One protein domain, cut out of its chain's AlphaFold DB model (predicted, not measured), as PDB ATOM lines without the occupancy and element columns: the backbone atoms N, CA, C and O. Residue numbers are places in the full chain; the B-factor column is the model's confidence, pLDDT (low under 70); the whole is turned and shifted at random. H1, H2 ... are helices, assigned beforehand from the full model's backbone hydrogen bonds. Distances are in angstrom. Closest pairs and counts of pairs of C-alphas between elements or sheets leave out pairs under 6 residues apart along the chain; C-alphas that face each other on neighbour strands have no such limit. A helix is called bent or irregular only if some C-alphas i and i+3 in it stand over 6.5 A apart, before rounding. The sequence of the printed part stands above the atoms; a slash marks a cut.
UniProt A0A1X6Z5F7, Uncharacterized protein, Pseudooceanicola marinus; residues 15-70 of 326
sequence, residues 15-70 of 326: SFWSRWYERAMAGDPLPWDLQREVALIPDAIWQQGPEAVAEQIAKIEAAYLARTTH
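AT A GLANCE: This is residues 15 to 70 of the 326 residues of an uncharacterized protein of Pseudooceanicola marinus (UniProt A0A1X6Z5F7). One long helix, H4, has the shorter helix H2 packed beside part of its length, running the opposite way, while H1 lies near the first part of H4 at a steep angle without clearly touching it. The small helix H3 sits at the corner where the chain turns from H2 into H4, and residues 22 to 27, the far end of H1 and the start of its link, stick out. The printed part has 56 residues with four named helices, in the order H1, H2, H3, H4, and no named strand; the class is all helix. It is only just compact, close to loose, with a radius of gyration of the C-alphas of 11.8 A. The outline is only just flat, spanning 31 by 29 by 16 A.

HOW THE PARTS SIT: H4, residues 50 to 68, is the longest helix. It touches H2, residues 32 to 39, with its residues 57 to 64 alone. The closest C-alphas of these two are those of Val 38 and Ile 57, 6.1 A apart. Their lines stand at a shallow tilt of 29 degrees, and they run opposite ways. H3, residues 43 to 46, and H4 touch only at the corner by their link, H4 with residues 52 to 53 alone; the closest C-alphas are those of Trp 46 and Val 53, 5.9 A apart. H1, residues 15 to 25, is close to H4 but not clearly touching it, with 2 pairs of C-alphas within 8 A. The closest are those of Phe 16 and Ala 54, 7.6 A apart. The lines of H1 and H4 stand at a steep tilt of 66 degrees, and they run the same way. H1 is apart from H2 and from H3, and H2 is apart from H3. In H1, H2 and H4 every O i to N i+4 pair is within hydrogen-bond range; H3 is too short for such a pair.

IN THESE COORDINATES: H4 runs 26.3 A from C-alpha 50 at (-7.022, 87.694, -37.329) to C-alpha 68 at (7.772, 102.482, -53.193). H2 measures 10.5 A from first to last C-alpha, and H3 measures 4.9 A. H1 measures 15.5 A and begins with C-alpha 15 at (-7.646, 98.244, -39.237). None of the helices is bent or irregular.

THE WHOLE: The two C-alphas farthest apart are those of Gln 47 and His 70, 34.8 A. The printed part has no cut. The links from H2 to H3 and from H3 to H4 are tight, the link from H1 to H2 is short, and no link is long. Residues 22 to 27, of which 22 to 25 belong to H1, stand free. The mean pLDDT of the printed part is 79.0, and residues 61 to 70 are under 70.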
ATOM      1  N   SER A  15      -7.949  96.882 -38.767       80.25
ATOM      2  CA  SER A  15      -7.646  98.244 -39.237       80.25
ATOM      3  C   SER A  15      -7.374  98.331 -40.742       80.25
ATOM      4  O   SER A  15      -7.857  99.254 -41.399       80.25
ATOM      5  N   PHE A  16      -6.670  97.344 -41.303       83.25
ATOM      6  CA  PHE A  16      -6.455  97.234 -42.745       83.25
ATOM      7  C   PHE A  16      -7.776  97.117 -43.514       83.25
ATOM      8  O   PHE A  16      -7.989  97.833 -44.488       83.25
ATOM      9  N   TRP A  17      -8.681  96.247 -43.058       88.81
ATOM     10  CA  TRP A  17      -9.948  95.966 -43.735       88.81
ATOM     11  C   TRP A  17     -10.913  97.144 -43.673       88.81
ATOM     12  O   TRP A  17     -11.532  97.470 -44.684       88.81
ATOM     13  N   SER A  18     -10.991  97.825 -42.525       85.00
ATOM     14  CA  SER A  18     -11.750  99.072 -42.398       85.00
ATOM     15  C   SER A  18     -11.242 100.118 -43.389       85.00
ATOM     16  O   SER A  18     -12.029 100.667 -44.157       85.00
ATOM     17  N   ARG A  19      -9.917 100.321 -43.456       84.06
ATOM     18  CA  ARG A  19      -9.291 101.261 -44.396       84.06
ATOM     19  C   ARG A  19      -9.541 100.869 -45.850       84.06
ATOM     20  O   ARG A  19      -9.868 101.732 -46.659       84.06
ATOM     21  N   TRP A  20      -9.386  99.591 -46.185       87.25
ATOM     22  CA  TRP A  20      -9.648  99.067 -47.524       87.25
ATOM     23  C   TRP A  20     -11.095  99.343 -47.953       87.25
ATOM     24  O   TRP A  20     -11.318  99.877 -49.040       87.25
ATOM     25  N   TYR A  21     -12.062  99.065 -47.073       86.06
ATOM     26  CA  TYR A  21     -13.485  99.267 -47.339       86.06
ATOM     27  C   TYR A  21     -13.852 100.750 -47.486       86.06
ATOM     28  O   TYR A  21     -14.450 101.141 -48.488       86.06
ATOM     29  N   GLU A  22     -13.464 101.593 -46.526       82.50
ATOM     30  CA  GLU A  22     -13.771 103.030 -46.535       82.50
ATOM     31  C   GLU A  22     -13.228 103.719 -47.790       82.50
ATOM     32  O   GLU A  22     -13.925 104.503 -48.434       82.50
ATOM     33  N   ARG A  23     -12.000 103.378 -48.184       80.25
ATOM     34  CA  ARG A  23     -11.334 103.951 -49.355       80.25
ATOM     35  C   ARG A  23     -11.914 103.475 -50.679       80.25
ATOM     36  O   ARG A  23     -12.097 104.285 -51.587       80.25
ATOM     37  N   ALA A  24     -12.249 102.189 -50.780       84.12
ATOM     38  CA  ALA A  24     -12.955 101.665 -51.941       84.12
ATOM     39  C   ALA A  24     -14.313 102.366 -52.126       84.12
ATOM     40  O   ALA A  24     -14.665 102.734 -53.245       84.12
ATOM     41  N   MET A  25     -15.039 102.622 -51.032       86.50
ATOM     42  CA  MET A  25     -16.308 103.363 -51.061       86.50
ATOM     43  C   MET A  25     -16.135 104.853 -51.373       86.50
ATOM     44  O   MET A  25     -16.997 105.446 -52.015       86.50
ATOM     45  N   ALA A  26     -15.016 105.457 -50.969       77.56
ATOM     46  CA  ALA A  26     -14.684 106.849 -51.266       77.56
ATOM     47  C   ALA A  26     -14.165 107.079 -52.702       77.56
ATOM     48  O   ALA A  26     -13.910 108.223 -53.076       77.56
ATOM     49  N   GLY A  27     -13.994 106.022 -53.507       78.94
ATOM     50  CA  GLY A  27     -13.455 106.118 -54.869       78.94
ATOM     51  C   GLY A  27     -11.936 106.328 -54.937       78.94
ATOM     52  O   GLY A  27     -11.421 106.660 -56.000       78.94
ATOM     53  N   ASP A  28     -11.221 106.115 -53.830       77.44
ATOM     54  CA  ASP A  28      -9.759 106.223 -53.731       77.44
ATOM     55  C   ASP A  28      -9.173 104.917 -53.161       77.44
ATOM     56  O   ASP A  28      -8.682 104.905 -52.028       77.44
ATOM     57  N   PRO A  29      -9.275 103.784 -53.883       79.25
ATOM     58  CA  PRO A  29      -8.864 102.480 -53.369       79.25
ATOM     59  C   PRO A  29      -7.364 102.426 -53.041       79.25
ATOM     60  O   PRO A  29      -6.558 103.221 -53.522       79.25
ATOM     61  N   LEU A  30      -6.973 101.450 -52.214       78.50
ATOM     62  CA  LEU A  30      -5.557 101.182 -51.945       78.50
ATOM     63  C   LEU A  30      -4.811 100.777 -53.234       78.50
ATOM     64  O   LEU A  30      -5.440 100.274 -54.168       78.50
ATOM     65  N   PRO A  31      -3.476 100.929 -53.300       80.69
ATOM     66  CA  PRO A  31      -2.707 100.500 -54.466       80.69
ATOM     67  C   PRO A  31      -2.955  99.027 -54.823       80.69
ATOM     68  O   PRO A  31      -2.997  98.166 -53.944       80.69
ATOM     69  N   TRP A  32      -3.123  98.734 -56.113       80.31
ATOM     70  CA  TRP A  32      -3.491  97.392 -56.582       80.31
ATOM     71  C   TRP A  32      -2.453  96.325 -56.219       80.31
ATOM     72  O   TRP A  32      -2.810  95.246 -55.750       80.31
ATOM     73  N   ASP A  33      -1.166  96.636 -56.376       79.88
ATOM     74  CA  ASP A  33      -0.089  95.699 -56.049       79.88
ATOM     75  C   ASP A  33      -0.059  95.354 -54.554       79.88
ATOM     76  O   ASP A  33       0.112  94.185 -54.206       79.88
ATOM     77  N   LEU A  34      -0.340  96.329 -53.681       81.06
ATOM     78  CA  LEU A  34      -0.479  96.097 -52.242       81.06
ATOM     79  C   LEU A  34      -1.650  95.150 -51.942       81.06
ATOM     80  O   LEU A  34      -1.505  94.199 -51.176       81.06
ATOM     81  N   GLN A  35      -2.807  95.379 -52.570       86.75
ATOM     82  CA  GLN A  35      -3.978  94.514 -52.404       86.75
ATOM     83  C   GLN A  35      -3.701  93.082 -52.879       86.75
ATOM     84  O   GLN A  35      -4.098  92.126 -52.213       86.75
ATOM     85  N   ARG A  36      -2.983  92.924 -53.998       89.38
ATOM     86  CA  ARG A  36      -2.573  91.613 -54.511       89.38
ATOM     87  C   ARG A  36      -1.642  90.894 -53.536       89.38
ATOM     88  O   ARG A  36      -1.847  89.712 -53.285       89.38
ATOM     89  N   GLU A  37      -0.638  91.576 -52.987       84.94
ATOM     90  CA  GLU A  37       0.294  90.976 -52.019       84.94
ATOM     91  C   GLU A  37      -0.433  90.498 -50.750       84.94
ATOM     92  O   GLU A  37      -0.164  89.395 -50.275       84.94
ATOM     93  N   VAL A  38      -1.415  91.261 -50.254       88.81
ATOM     94  CA  VAL A  38      -2.260  90.846 -49.119       88.81
ATOM     95  C   VAL A  38      -3.159  89.658 -49.476       88.81
ATOM     96  O   VAL A  38      -3.297  88.730 -48.682       88.81
ATOM     97  N   ALA A  39      -3.743  89.636 -50.675       90.69
ATOM     98  CA  ALA A  39      -4.565  88.512 -51.127       90.69
ATOM     99  C   ALA A  39      -3.764  87.205 -51.285       90.69
ATOM    100  O   ALA A  39      -4.329  86.122 -51.166       90.69
ATOM    101  N   LEU A  40      -2.454  87.304 -51.533       94.31
ATOM    102  CA  LEU A  40      -1.544  86.168 -51.701       94.31
ATOM    103  C   LEU A  40      -0.912  85.680 -50.385       94.31
ATOM    104  O   LEU A  40      -0.012  84.836 -50.422       94.31
ATOM    105  N   ILE A  41      -1.361  86.177 -49.224       91.75
ATOM    106  CA  ILE A  41      -0.949  85.629 -47.926       91.75
ATOM    107  C   ILE A  41      -1.256  84.117 -47.902       91.75
ATOM    108  O   ILE A  41      -2.375  83.729 -48.240       91.75
ATOM    109  N   PRO A  42      -0.303  83.253 -47.498       92.56
ATOM    110  CA  PRO A  42      -0.526  81.810 -47.458       92.56
ATOM    111  C   PRO A  42      -1.707  81.405 -46.567       92.56
ATOM    112  O   PRO A  42      -1.824  81.885 -45.438       92.56
ATOM    113  N   ASP A  43      -2.512  80.435 -47.013       92.44
ATOM    114  CA  ASP A  43      -3.655  79.871 -46.267       92.44
ATOM    115  C   ASP A  43      -3.309  79.465 -44.832       92.44
ATOM    116  O   ASP A  43      -4.102  79.661 -43.914       92.44
ATOM    117  N   ALA A  44      -2.098  78.953 -44.606       92.50
ATOM    118  CA  ALA A  44      -1.636  78.585 -43.271       92.50
ATOM    119  C   ALA A  44      -1.642  79.764 -42.281       92.50
ATOM    120  O   ALA A  44      -1.823  79.540 -41.088       92.50
ATOM    121  N   ILE A  45      -1.446  81.002 -42.749       87.31
ATOM    122  CA  ILE A  45      -1.507  82.219 -41.923       87.31
ATOM    123  C   ILE A  45      -2.963  82.654 -41.730       87.31
ATOM    124  O   ILE A  45      -3.343  83.003 -40.616       87.31
ATOM    125  N   TRP A  46      -3.805  82.541 -42.762       89.44
ATOM    126  CA  TRP A  46      -5.246  82.803 -42.644       89.44
ATOM    127  C   TRP A  46      -5.923  81.942 -41.570       89.44
ATOM    128  O   TRP A  46      -6.791  82.424 -40.845       89.44
ATOM    129  N   GLN A  47      -5.490  80.688 -41.421       91.50
ATOM    130  CA  GLN A  47      -6.025  79.757 -40.420       91.50
ATOM    131  C   GLN A  47      -5.542  80.026 -38.982       91.50
ATOM    132  O   GLN A  47      -6.103  79.470 -38.041       91.50
ATOM    133  N   GLN A  48      -4.519  80.866 -38.783       88.06
ATOM    134  CA  GLN A  48      -3.983  81.187 -37.449       88.06
ATOM    135  C   GLN A  48      -4.778  82.276 -36.718       88.06
ATOM    136  O   GLN A  48      -4.543  82.512 -35.535       88.06
ATOM    137  N   GLY A  49      -5.740  82.906 -37.396       87.12
ATOM    138  CA  GLY A  49      -6.611  83.922 -36.819       87.12
ATOM    139  C   GLY A  49      -6.247  85.356 -37.219       87.12
ATOM    140  O   GLY A  49      -5.243  85.599 -37.896       87.12
ATOM    141  N   PRO A  50      -7.096  86.323 -36.834       83.69
ATOM    142  CA  PRO A  50      -7.022  87.694 -37.329       83.69
ATOM    143  C   PRO A  50      -5.748  88.429 -36.895       83.69
ATOM    144  O   PRO A  50      -5.254  89.270 -37.641       83.69
ATOM    145  N   GLU A  51      -5.172  88.103 -35.739       82.06
ATOM    146  CA  GLU A  51      -3.929  88.705 -35.249       82.06
ATOM    147  C   GLU A  51      -2.723  88.323 -36.122       82.06
ATOM    148  O   GLU A  51      -1.941  89.194 -36.501       82.06
ATOM    149  N   ALA A  52      -2.602  87.044 -36.497       81.81
ATOM    150  CA  ALA A  52      -1.512  86.553 -37.343       81.81
ATOM    151  C   ALA A  52      -1.591  87.132 -38.764       81.81
ATOM    152  O   ALA A  52      -0.581  87.518 -39.356       81.81
ATOM    153  N   VAL A  53      -2.811  87.248 -39.297       84.31
ATOM    154  CA  VAL A  53      -3.063  87.905 -40.583       84.31
ATOM    155  C   VAL A  53      -2.699  89.387 -40.509       84.31
ATOM    156  O   VAL A  53      -2.010  89.884 -41.397       84.31
ATOM    157  N   ALA A  54      -3.100  90.092 -39.449       77.25
ATOM    158  CA  ALA A  54      -2.788  91.508 -39.277       77.25
ATOM    159  C   ALA A  54      -1.276  91.769 -39.181       77.25
ATOM    160  O   ALA A  54      -0.779  92.710 -39.800       77.25
ATOM    161  N   GLU A  55      -0.528  90.919 -38.470       74.81
ATOM    162  CA  GLU A  55       0.936  91.007 -38.410       74.81
ATOM    163  C   GLU A  55       1.568  90.821 -39.798       74.81
ATOM    164  O   GLU A  55       2.471  91.565 -40.189       74.81
ATOM    165  N   GLN A  56       1.073  89.854 -40.574       81.06
ATOM    166  CA  GLN A  56       1.581  89.609 -41.918       81.06
ATOM    167  C   GLN A  56       1.243  90.751 -42.883       81.06
ATOM    168  O   GLN A  56       2.093  91.148 -43.681       81.06
ATOM    169  N   ILE A  57       0.041  91.322 -42.782       77.56
ATOM    170  CA  ILE A  57      -0.346  92.519 -43.534       77.56
ATOM    171  C   ILE A  57       0.583  93.684 -43.184       77.56
ATOM    172  O   ILE A  57       1.091  94.331 -44.092       77.56
ATOM    173  N   ALA A  58       0.887  93.912 -41.903       71.00
ATOM    174  CA  ALA A  58       1.797  94.983 -41.494       71.00
ATOM    175  C   ALA A  58       3.206  94.822 -42.101       71.00
ATOM    176  O   ALA A  58       3.805  95.804 -42.540       71.00
ATOM    177  N   LYS A  59       3.717  93.585 -42.196       72.88
ATOM    178  CA  LYS A  59       4.990  93.287 -42.882       72.88
ATOM    179  C   LYS A  59       4.924  93.609 -44.375       72.88
ATOM    180  O   LYS A  59       5.865  94.190 -44.911       72.88
ATOM    181  N   ILE A  60       3.820  93.259 -45.033       72.94
ATOM    182  CA  ILE A  60       3.588  93.566 -46.450       72.94
ATOM    183  C   ILE A  60       3.504  95.082 -46.661       72.94
ATOM    184  O   ILE A  60       4.171  95.602 -47.547       72.94
ATOM    185  N   GLU A  61       2.764  95.811 -45.823       68.38
ATOM    186  CA  GLU A  61       2.664  97.275 -45.904       68.38
ATOM    187  C   GLU A  61       4.019  97.959 -45.698       68.38
ATOM    188  O   GLU A  61       4.355  98.882 -46.439       68.38
ATOM    189  N   ALA A  62       4.830  97.481 -44.750       62.94
ATOM    190  CA  ALA A  62       6.177  97.993 -44.515       62.94
ATOM    191  C   ALA A  62       7.116  97.723 -45.702       62.94
ATOM    192  O   ALA A  62       7.812  98.632 -46.150       62.94
ATOM    193  N   ALA A  63       7.106  96.505 -46.253       64.75
ATOM    194  CA  ALA A  63       7.900  96.157 -47.431       64.75
ATOM    195  C   ALA A  63       7.447  96.938 -48.675       64.75
ATOM    196  O   ALA A  63       8.271  97.400 -49.467       64.75
ATOM    197  N   TYR A  64       6.135  97.121 -48.830       64.38
ATOM    198  CA  TYR A  64       5.548  97.910 -49.901       64.38
ATOM    199  C   TYR A  64       5.940  99.386 -49.785       64.38
ATOM    200  O   TYR A  64       6.325  99.999 -50.778       64.38
ATOM    201  N   LEU A  65       5.912  99.963 -48.583       56.97
ATOM    202  CA  LEU A  65       6.414 101.318 -48.361       56.97
ATOM    203  C   LEU A  65       7.900 101.404 -48.676       56.97
ATOM    204  O   LEU A  65       8.259 102.202 -49.524       56.97
ATOM    205  N   ALA A  66       8.735 100.536 -48.106       57.41
ATOM    206  CA  ALA A  66      10.179 100.558 -48.334       57.41
ATOM    207  C   ALA A  66      10.563 100.446 -49.821       57.41
ATOM    208  O   ALA A  66      11.526 101.077 -50.249       57.41
ATOM    209  N   ARG A  67       9.810  99.675 -50.627       59.50
ATOM    210  CA  ARG A  67      10.055  99.569 -52.078       59.50
ATOM    211  C   ARG A  67       9.544 100.776 -52.873       59.50
ATOM    212  O   ARG A  67      10.098 101.069 -53.924       59.50
ATOM    213  N   THR A  68       8.445 101.404 -52.438       50.38
ATOM    214  CA  THR A  68       7.772 102.482 -53.193       50.38
ATOM    215  C   THR A  68       8.212 103.875 -52.763       50.38
ATOM    216  O   THR A  68       8.102 104.827 -53.533       50.38
ATOM    217  N   THR A  69       8.742 104.020 -51.552       46.69
ATOM    218  CA  THR A  69       9.450 105.223 -51.138       46.69
ATOM    219  C   THR A  69      10.803 105.214 -51.832       46.69
ATOM    220  O   THR A  69      11.690 104.456 -51.450       46.69
ATOM    221  N   HIS A  70      10.959 106.053 -52.857       45.22
ATOM    222  CA  HIS A  70      12.218 106.297 -53.572       45.22
ATOM    223  C   HIS A  70      13.241 107.048 -52.692       45.22
ATOM    224  O   HIS A  70      13.799 108.065 -53.081       45.22
TER     225      HIS A  70